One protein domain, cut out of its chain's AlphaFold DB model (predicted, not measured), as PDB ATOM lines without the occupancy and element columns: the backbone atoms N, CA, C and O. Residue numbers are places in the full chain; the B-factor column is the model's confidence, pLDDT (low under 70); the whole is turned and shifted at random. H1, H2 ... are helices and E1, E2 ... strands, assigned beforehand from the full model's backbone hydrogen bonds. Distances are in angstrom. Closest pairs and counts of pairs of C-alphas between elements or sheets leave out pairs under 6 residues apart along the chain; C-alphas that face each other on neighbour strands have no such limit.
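This is residues 15 to 83 of the 319 residues of an uncharacterized protein of Bugula neritina (UniProt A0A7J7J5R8). A flat, loosely built ribbon has the long strand E4 as its spine, with E3 beside one part of it and E5 folded back beside the other, while the small hairpin E1 and E2 lies off to one side near E3. A long loop runs out beyond the E3 and E4 hairpin, where residues 59 to 65 stick out at one end of the longest axis, and the short helix H1 is near the other end. The printed part has 69 residues, with one named helix and five named strands in the order H1, E1, E2, E3, E4, E5; the sheets, E3 - E4 - E5 and E1 - E2, are antiparallel. Under half of the residues are in named elements, and the class is mostly strand. The whole is loose, with a radius of gyration of the C-alphas of 14.4 A and spans of 46 by 25 by 13 A.

H1 is residues 17 to 20, beginning at C-alpha 17 at (188.155, 156.595, 167.369), and is 5.3 A long. E1, residues 26 to 28, is 6.4 A long, and E2, residues 31 to 33, is 6.3 A. E3, residues 46 to 51, spans 16.9 A. E4, residues 68 to 76, spans 25.6 A from C-alpha 68 at (172.848, 175.570, 148.445). E5, residues 79 to 82, is 9.8 A long and ends at C-alpha 82 at (172.681, 165.624, 162.050).

E3, E4 and E5 form a meander, each strand the antiparallel neighbour of the one before, with E3 and E5 as edge strands. The pairing is staggered: E4 pairs with E3 over residues 68 to 73 and with E5 over residues 73 to 76. In the hairpin E3 and E4, at 153 degrees, N 48 and O 71 are 2.8 A apart, within hydrogen-bond range. In the hairpin E4 and E5, at 154 degrees, N 81 and O 74 are 2.8 A apart, also within range. E1 and E2 form an antiparallel hairpin at 147 degrees, with N 33 and O 26 within range at 2.8 A. Residues 22 to 23 and 36 to 37 make a short antiparallel pairing. The closest C-alphas of E2 and E3 are those of Trp 33 and Leu 48, 7.6 A apart. E2 and E4 are only just apart, at 8.2 A. H1 only grazes the sheet of E3, E4 and E5, with its residues 18 to 20. H1 is too short for any O i to N i+4 pair; its one O i to N i+3 pair is within range.

The C-alphas of His 15 and Ser 62, the two farthest apart, are 46.2 A apart. The printed part has no cut. The links E2 to E3, 12 residues, and E3 to E4, 16 residues, are long. Residues 59 to 65 stand free. The mean pLDDT of the printed part is 79.7, with residues 15 to 19 and 56 to 65 under 70.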
ATOM      1  N   HIS A  15     192.633 156.801 170.359       51.31
ATOM      2  CA  HIS A  15     192.868 158.204 169.990       51.31
ATOM      3  C   HIS A  15     192.404 158.550 168.562       51.31
ATOM      4  O   HIS A  15     192.110 159.708 168.297       51.31
ATOM      5  N   LEU A  16     192.260 157.556 167.675       52.88
ATOM      6  CA  LEU A  16     191.705 157.719 166.323       52.88
ATOM      7  C   LEU A  16     190.183 157.488 166.274       52.88
ATOM      8  O   LEU A  16     189.529 157.924 165.334       52.88
ATOM      9  N   ALA A  17     189.593 156.868 167.302       52.31
ATOM     10  CA  ALA A  17     188.155 156.595 167.369       52.31
ATOM     11  C   ALA A  17     187.285 157.870 167.393       52.31
ATOM     12  O   ALA A  17     186.194 157.870 166.826       52.31
ATOM     13  N   LYS A  18     187.787 158.987 167.949       52.44
ATOM     14  CA  LYS A  18     187.095 160.292 167.901       52.44
ATOM     15  C   LYS A  18     186.940 160.854 166.481       52.44
ATOM     16  O   LYS A  18     186.024 161.633 166.245       52.44
ATOM     17  N   HIS A  19     187.777 160.424 165.534       58.06
ATOM     18  CA  HIS A  19     187.687 160.814 164.120       58.06
ATOM     19  C   HIS A  19     186.687 159.965 163.317       58.06
ATOM     20  O   HIS A  19     186.491 160.211 162.130       58.06
ATOM     21  N   CYS A  20     186.033 158.984 163.949       72.06
ATOM     22  CA  CYS A  20     185.100 158.068 163.292       72.06
ATOM     23  C   CYS A  20     183.624 158.337 163.589       72.06
ATOM     24  O   CYS A  20     182.747 157.612 163.104       72.06
ATOM     25  N   VAL A  21     183.337 159.386 164.356       86.25
ATOM     26  CA  VAL A  21     181.971 159.848 164.565       86.25
ATOM     27  C   VAL A  21     181.493 160.499 163.272       86.25
ATOM     28  O   VAL A  21     182.072 161.479 162.812       86.25
ATOM     29  N   GLN A  22     180.460 159.935 162.656       91.25
ATOM     30  CA  GLN A  22     179.925 160.405 161.380       91.25
ATOM     31  C   GLN A  22     178.412 160.290 161.354       91.25
ATOM     32  O   GLN A  22     177.832 159.336 161.882       91.25
ATOM     33  N   CYS A  23     177.778 161.245 160.697       93.75
ATOM     34  CA  CYS A  23     176.354 161.208 160.461       93.75
ATOM     35  C   CYS A  23     176.058 160.256 159.303       93.75
ATOM     36  O   CYS A  23     176.767 160.228 158.292       93.75
ATOM     37  N   LYS A  24     175.013 159.442 159.467       94.00
ATOM     38  CA  LYS A  24     174.572 158.495 158.439       94.00
ATOM     39  C   LYS A  24     173.963 159.242 157.258       94.00
ATOM     40  O   LYS A  24     173.462 160.349 157.411       94.00
ATOM     41  N   GLU A  25     173.997 158.621 156.087       93.69
ATOM     42  CA  GLU A  25     173.265 159.150 154.943       93.69
ATOM     43  C   GLU A  25     171.760 159.153 155.233       93.69
ATOM     44  O   GLU A  25     171.226 158.172 155.758       93.69
ATOM     45  N   GLU A  26     171.086 160.253 154.908       94.31
ATOM     46  CA  GLU A  26     169.635 160.364 155.040       94.31
ATOM     47  C   GLU A  26     169.041 161.334 154.019       94.31
ATOM     48  O   GLU A  26     169.715 162.232 153.513       94.31
ATOM     49  N   VAL A  27     167.746 161.181 153.750       89.56
ATOM     50  CA  VAL A  27     166.971 162.136 152.954       89.56
ATOM     51  C   VAL A  27     166.111 162.964 153.899       89.56
ATOM     52  O   VAL A  27     165.309 162.418 154.655       89.56
ATOM     53  N   ARG A  28     166.266 164.290 153.858       87.50
ATOM     54  CA  ARG A  28     165.483 165.224 154.677       87.50
ATOM     55  C   ARG A  28     165.172 166.481 153.881       87.50
ATOM     56  O   ARG A  28     166.073 167.025 153.255       87.50
ATOM     57  N   GLU A  29     163.917 166.936 153.914       80.12
ATOM     58  CA  GLU A  29     163.440 168.087 153.117       80.12
ATOM     59  C   GLU A  29     163.681 167.912 151.606       80.12
ATOM     60  O   GLU A  29     164.065 168.848 150.911       80.12
ATOM     61  N   SER A  30     163.514 166.684 151.101       84.94
ATOM     62  CA  SER A  30     163.781 166.324 149.696       84.94
ATOM     63  C   SER A  30     165.235 166.532 149.244       84.94
ATOM     64  O   SER A  30     165.515 166.554 148.048       84.94
ATOM     65  N   VAL A  31     166.164 166.657 150.194       85.25
ATOM     66  CA  VAL A  31     167.607 166.748 149.969       85.25
ATOM     67  C   VAL A  31     168.277 165.484 150.501       85.25
ATOM     68  O   VAL A  31     168.034 165.080 151.642       85.25
ATOM     69  N   THR A  32     169.141 164.873 149.691       90.69
ATOM     70  CA  THR A  32     169.991 163.756 150.121       90.69
ATOM     71  C   THR A  32     171.248 164.295 150.797       90.69
ATOM     72  O   THR A  32     172.061 164.970 150.168       90.69
ATOM     73  N   TRP A  33     171.417 163.976 152.077       92.75
ATOM     74  CA  TRP A  33     172.585 164.329 152.877       92.75
ATOM     75  C   TRP A  33     173.524 163.133 152.917       92.75
ATOM     76  O   TRP A  33     173.251 162.151 153.606       92.75
ATOM     77  N   SER A  34     174.621 163.198 152.164       93.00
ATOM     78  CA  SER A  34     175.621 162.132 152.148       93.00
ATOM     79  C   SER A  34     176.282 161.974 153.513       93.00
ATOM     80  O   SER A  34     176.464 162.944 154.252       93.00
ATOM     81  N   ARG A  35     176.704 160.746 153.817       91.38
ATOM     82  CA  ARG A  35     177.521 160.424 154.994       91.38
ATOM     83  C   ARG A  35     178.651 161.447 155.169       91.38
ATOM     84  O   ARG A  35     179.384 161.710 154.222       91.38
ATOM     85  N   THR A  36     178.755 162.034 156.360       91.12
ATOM     86  CA  THR A  36     179.670 163.155 156.637       91.12
ATOM     87  C   THR A  36     180.275 162.990 158.034       91.12
ATOM     88  O   THR A  36     179.530 162.672 158.965       91.12
ATOM     89  N   PRO A  37     181.597 163.161 158.210       90.12
ATOM     90  CA  PRO A  37     182.229 163.103 159.529       90.12
ATOM     91  C   PRO A  37     181.717 164.232 160.432       90.12
ATOM     92  O   PRO A  37     181.386 165.300 159.944       90.12
ATOM     93  N   ALA A  38     181.648 164.023 161.746       87.19
ATOM     94  CA  ALA A  38     181.204 165.057 162.687       87.19
ATOM     95  C   ALA A  38     182.266 166.144 162.916       87.19
ATOM     96  O   ALA A  38     181.954 167.282 163.256       87.19
ATOM     97  N   ILE A  39     183.536 165.790 162.730       82.31
ATOM     98  CA  ILE A  39     184.681 166.669 162.936       82.31
ATOM     99  C   ILE A  39     185.601 166.523 161.718       82.31
ATOM    100  O   ILE A  39     185.867 165.405 161.276       82.31
ATOM    101  N   THR A  40     186.062 167.637 161.156       72.75
ATOM    102  CA  THR A  40     187.056 167.665 160.076       72.75
ATOM    103  C   THR A  40     188.451 167.319 160.607       72.75
ATOM    104  O   THR A  40     188.675 167.247 161.816       72.75
ATOM    105  N   GLU A  41     189.430 167.135 159.719       70.25
ATOM    106  CA  GLU A  41     190.833 166.897 160.112       70.25
ATOM    107  C   GLU A  41     191.406 168.022 160.998       70.25
ATOM    108  O   GLU A  41     192.316 167.797 161.791       70.25
ATOM    109  N   GLU A  42     190.810 169.213 160.929       71.81
ATOM    110  CA  GLU A  42     191.202 170.421 161.660       71.81
ATOM    111  C   GLU A  42     190.487 170.575 163.014       71.81
ATOM    112  O   GLU A  42     190.670 171.576 163.704       71.81
ATOM    113  N   GLY A  43     189.653 169.611 163.415       70.88
ATOM    114  CA  GLY A  43     188.904 169.698 164.672       70.88
ATOM    115  C   GLY A  43     187.637 170.561 164.598       70.88
ATOM    116  O   GLY A  43     187.052 170.868 165.636       70.88
ATOM    117  N   ILE A  44     187.200 170.957 163.398       75.88
ATOM    118  CA  ILE A  44     186.032 171.823 163.181       75.88
ATOM    119  C   ILE A  44     184.799 170.956 162.898       75.88
ATOM    120  O   ILE A  44     184.900 169.934 162.228       75.88
ATOM    121  N   VAL A  45     183.622 171.359 163.382       79.25
ATOM    122  CA  VAL A  45     182.351 170.692 163.046       79.25
ATOM    123  C   VAL A  45     182.156 170.694 161.531       79.25
ATOM    124  O   VAL A  45     182.146 171.762 160.914       79.25
ATOM    125  N   ALA A  46     181.990 169.517 160.926       82.81
ATOM    126  CA  ALA A  46     181.837 169.446 159.481       82.81
ATOM    127  C   ALA A  46     180.450 169.947 159.052       82.81
ATOM    128  O   ALA A  46     179.411 169.536 159.582       82.81
ATOM    129  N   GLU A  47     180.439 170.819 158.047       89.12
ATOM    130  CA  GLU A  47     179.232 171.313 157.395       89.12
ATOM    131  C   GLU A  47     179.189 170.791 155.959       89.12
ATOM    132  O   GLU A  47     180.109 171.017 155.173       89.12
ATOM    133  N   LEU A  48     178.103 170.106 155.609       90.75
ATOM    134  CA  LEU A  48     177.845 169.667 154.248       90.75
ATOM    135  C   LEU A  48     176.991 170.719 153.533       90.75
ATOM    136  O   LEU A  48     175.969 171.153 154.063       90.75
ATOM    137  N   SER A  49     177.404 171.107 152.324       90.62
ATOM    138  CA  SER A  49     176.636 171.979 151.427       90.62
ATOM    139  C   SER A  49     176.184 171.188 150.204       90.62
ATOM    140  O   SER A  49     176.997 170.522 149.564       90.62
ATOM    141  N   VAL A  50     174.900 171.262 149.870       89.69
ATOM    142  CA  VAL A  50     174.283 170.525 148.757       89.69
ATOM    143  C   VAL A  50     173.368 171.449 147.953       89.69
ATOM    144  O   VAL A  50     172.781 172.362 148.534       89.69
ATOM    145  N   PRO A  51     173.229 171.267 146.627       87.31
ATOM    146  CA  PRO A  51     172.314 172.075 145.826       87.31
ATOM    147  C   PRO A  51     170.872 171.975 146.329       87.31
ATOM    148  O   PRO A  51     170.420 170.912 146.756       87.31
ATOM    149  N   CYS A  52     170.144 173.086 146.261       85.00
ATOM    150  CA  CYS A  52     168.738 173.115 146.639       85.00
ATOM    151  C   CYS A  52     167.866 172.247 145.704       85.00
ATOM    152  O   CYS A  52     168.142 172.180 144.500       85.00
ATOM    153  N   PRO A  53     166.789 171.612 146.208       79.81
ATOM    154  CA  PRO A  53     165.877 170.822 145.381       79.81
ATOM    155  C   PRO A  53     165.278 171.645 144.234       79.81
ATOM    156  O   PRO A  53     164.898 172.798 144.428       79.81
ATOM    157  N   GLY A  54     165.170 171.052 143.043       74.62
ATOM    158  CA  GLY A  54     164.570 171.697 141.867       74.62
ATOM    159  C   GLY A  54     165.507 172.603 141.058       74.62
ATOM    160  O   GLY A  54     165.130 173.026 139.969       74.62
ATOM    161  N   TYR A  55     166.734 172.856 141.525       70.75
ATOM    162  CA  TYR A  55     167.749 173.560 140.741       70.75
ATOM    163  C   TYR A  55     168.546 172.559 139.903       70.75
ATOM    164  O   TYR A  55     169.326 171.764 140.427       70.75
ATOM    165  N   THR A  56     168.355 172.587 138.585       62.97
ATOM    166  CA  THR A  56     169.187 171.820 137.653       62.97
ATOM    167  C   THR A  56     170.473 172.585 137.376       62.97
ATOM    168  O   THR A  56     170.426 173.740 136.957       62.97
ATOM    169  N   ILE A  57     171.621 171.939 137.585       61.31
ATOM    170  CA  ILE A  57     172.928 172.471 137.192       61.31
ATOM    171  C   ILE A  57     172.979 172.480 135.658       61.31
ATOM    172  O   ILE A  57     173.294 171.468 135.039       61.31
ATOM    173  N   THR A  58     172.611 173.595 135.035       55.19
ATOM    174  CA  THR A  58     172.904 173.850 133.621       55.19
ATOM    175  C   THR A  58     174.301 174.454 133.540       55.19
ATOM    176  O   THR A  58     174.560 175.444 134.217       55.19
ATOM    177  N   ASP A  59     175.174 173.805 132.772       51.66
ATOM    178  CA  ASP A  59     176.625 173.992 132.630       51.66
ATOM    179  C   ASP A  59     177.282 175.298 133.130       51.66
ATOM    180  O   ASP A  59     176.829 176.419 132.908       51.66
ATOM    181  N   ASN A  60     178.460 175.098 133.734       53.44
ATOM    182  CA  ASN A  60     179.317 176.024 134.491       53.44
ATOM    183  C   ASN A  60     179.876 177.255 133.733       53.44
ATOM    184  O   ASN A  60     180.888 177.818 134.148       53.44
ATOM    185  N   SER A  61     179.276 177.695 132.630       56.88
ATOM    186  CA  SER A  61     179.820 178.766 131.783       56.88
ATOM    187  C   SER A  61     179.279 180.171 132.080       56.88
ATOM    188  O   SER A  61     179.804 181.134 131.527       56.88
ATOM    189  N   SER A  62     178.287 180.334 132.968       55.56
ATOM    190  CA  SER A  62     177.621 181.635 133.203       55.56
ATOM    191  C   SER A  62     177.868 182.293 134.569       55.56
ATOM    192  O   SER A  62     177.320 183.359 134.829       55.56
ATOM    193  N   GLY A  63     178.674 181.706 135.462       58.03
ATOM    194  CA  GLY A  63     178.928 182.298 136.788       58.03
ATOM    195  C   GLY A  63     177.688 182.383 137.696       58.03
ATOM    196  O   GLY A  63     177.701 183.102 138.693       58.03
ATOM    197  N   THR A  64     176.617 181.657 137.366       62.31
ATOM    198  CA  THR A  64     175.380 181.652 138.152       62.31
ATOM    199  C   THR A  64     175.614 180.940 139.484       62.31
ATOM    200  O   THR A  64     175.946 179.755 139.524       62.31
ATOM    201  N   ILE A  65     175.444 181.663 140.593       68.56
ATOM    202  CA  ILE A  65     175.562 181.108 141.945       68.56
ATOM    203  C   ILE A  65     174.352 180.201 142.195       68.56
ATOM    204  O   ILE A  65     173.235 180.685 142.368       68.56
ATOM    205  N   ILE A  66     174.569 178.884 142.221       75.62
ATOM    206  CA  ILE A  66     173.518 177.912 142.548       75.62
ATOM    207  C   ILE A  66     173.252 177.980 144.055       75.62
ATOM    208  O   ILE A  66     174.195 177.835 144.844       75.62
ATOM    209  N   PRO A  67     172.000 178.185 144.489       80.88
ATOM    210  CA  PRO A  67     171.682 178.172 145.903       80.88
ATOM    211  C   PRO A  67     171.938 176.788 146.509       80.88
ATOM    212  O   PRO A  67     171.666 175.749 145.900       80.88
ATOM    213  N   GLN A  68     172.468 176.785 147.730       86.00
ATOM    214  CA  GLN A  68     172.848 175.570 148.445       86.00
ATOM    215  C   GLN A  68     172.142 175.495 149.798       86.00
ATOM    216  O   GLN A  68     172.138 176.474 150.547       86.00
ATOM    217  N   ALA A  69     171.605 174.318 150.112       88.25
ATOM    218  CA  ALA A  69     171.241 173.928 151.464       88.25
ATOM    219  C   ALA A  69     172.505 173.543 152.235       88.25
ATOM    220  O   ALA A  69     173.457 173.007 151.664       88.25
ATOM    221  N   LYS A  70     172.501 173.771 153.545       90.44
ATOM    222  CA  LYS A  70     173.626 173.454 154.427       90.44
ATOM    223  C   LYS A  70     173.176 172.653 155.633       90.44
ATOM    224  O   LYS A  70     172.053 172.816 156.095       90.44
ATOM    225  N   ARG A  71     174.047 171.807 156.178       91.56
ATOM    226  CA  ARG A  71     173.749 171.057 157.401       91.56
ATOM    227  C   ARG A  71     175.012 170.644 158.128       91.56
ATOM    228  O   ARG A  71     175.979 170.223 157.501       91.56
ATOM    229  N   LYS A  72     174.979 170.735 159.454       92.50
ATOM    230  CA  LYS A  72     176.095 170.355 160.321       92.50
ATOM    231  C   LYS A  72     175.922 168.943 160.849       92.50
ATOM    232  O   LYS A  72     174.818 168.559 161.241       92.50
ATOM    233  N   CYS A  73     177.016 168.196 160.854       93.00
ATOM    234  CA  CYS A  73     177.097 166.915 161.530       93.00
ATOM    235  C   CYS A  73     177.787 167.113 162.882       93.00
ATOM    236  O   CYS A  73     178.962 167.456 162.916       93.00
ATOM    237  N   ASN A  74     177.070 166.907 163.986       91.62
ATOM    238  CA  ASN A  74     177.611 167.035 165.337       91.62
ATOM    239  C   ASN A  74     177.982 165.669 165.921       91.62
ATOM    240  O   ASN A  74     177.480 164.636 165.485       91.62
ATOM    241  N   SER A  75     178.845 165.674 166.939       89.44
ATOM    242  CA  SER A  75     179.149 164.501 167.762       89.44
ATOM    243  C   SER A  75     178.446 164.641 169.110       89.44
ATOM    244  O   SER A  75     178.725 165.585 169.849       89.44
ATOM    245  N   VAL A  76     177.532 163.722 169.419       87.81
ATOM    246  CA  VAL A  76     176.840 163.630 170.713       87.81
ATOM    247  C   VAL A  76     177.009 162.205 171.214       87.81
ATOM    248  O   VAL A  76     176.618 161.270 170.522       87.81
ATOM    249  N   ASP A  77     177.636 162.038 172.380       88.12
ATOM    250  CA  ASP A  77     177.924 160.726 172.981       88.12
ATOM    251  C   ASP A  77     178.626 159.750 172.014       88.12
ATOM    252  O   ASP A  77     178.258 158.584 171.895       88.12
ATOM    253  N   ASP A  78     179.627 160.258 171.281       84.56
ATOM    254  CA  ASP A  78     180.383 159.541 170.241       84.56
ATOM    255  C   ASP A  78     179.523 159.017 169.066       84.56
ATOM    256  O   ASP A  78     179.951 158.167 168.279       84.56
ATOM    257  N   VAL A  79     178.317 159.564 168.891       87.06
ATOM    258  CA  VAL A  79     177.427 159.292 167.759       87.06
ATOM    259  C   VAL A  79     177.285 160.539 166.892       87.06
ATOM    260  O   VAL A  79     177.111 161.655 167.379       87.06
ATOM    261  N   GLY A  80     177.363 160.346 165.573       90.56
ATOM    262  CA  GLY A  80     177.157 161.421 164.612       90.56
ATOM    263  C   GLY A  80     175.674 161.732 164.494       90.56
ATOM    264  O   GLY A  80     174.900 160.886 164.038       90.56
ATOM    265  N   VAL A  81     175.286 162.938 164.892       92.81
ATOM    266  CA  VAL A  81     173.905 163.416 164.857       92.81
ATOM    267  C   VAL A  81     173.824 164.607 163.920       92.81
ATOM    268  O   VAL A  81     174.521 165.608 164.080       92.81
ATOM    269  N   TRP A  82     172.954 164.500 162.923       93.94
ATOM    270  CA  TRP A  82     172.681 165.624 162.050       93.94
ATOM    271  C   TRP A  82     171.848 166.691 162.761       93.94
ATOM    272  O   TRP A  82     170.770 166.391 163.279       93.94
ATOM    273  N   ASP A  83     172.256 167.950 162.628       90.81
ATOM    274  CA  ASP A  83     171.408 169.088 162.989       90.81
ATOM    275  C   ASP A  83     170.207 169.240 162.046       90.81
ATOM    276  O   ASP A  83     170.032 168.492 161.082       90.81
TER     277      ASP A  83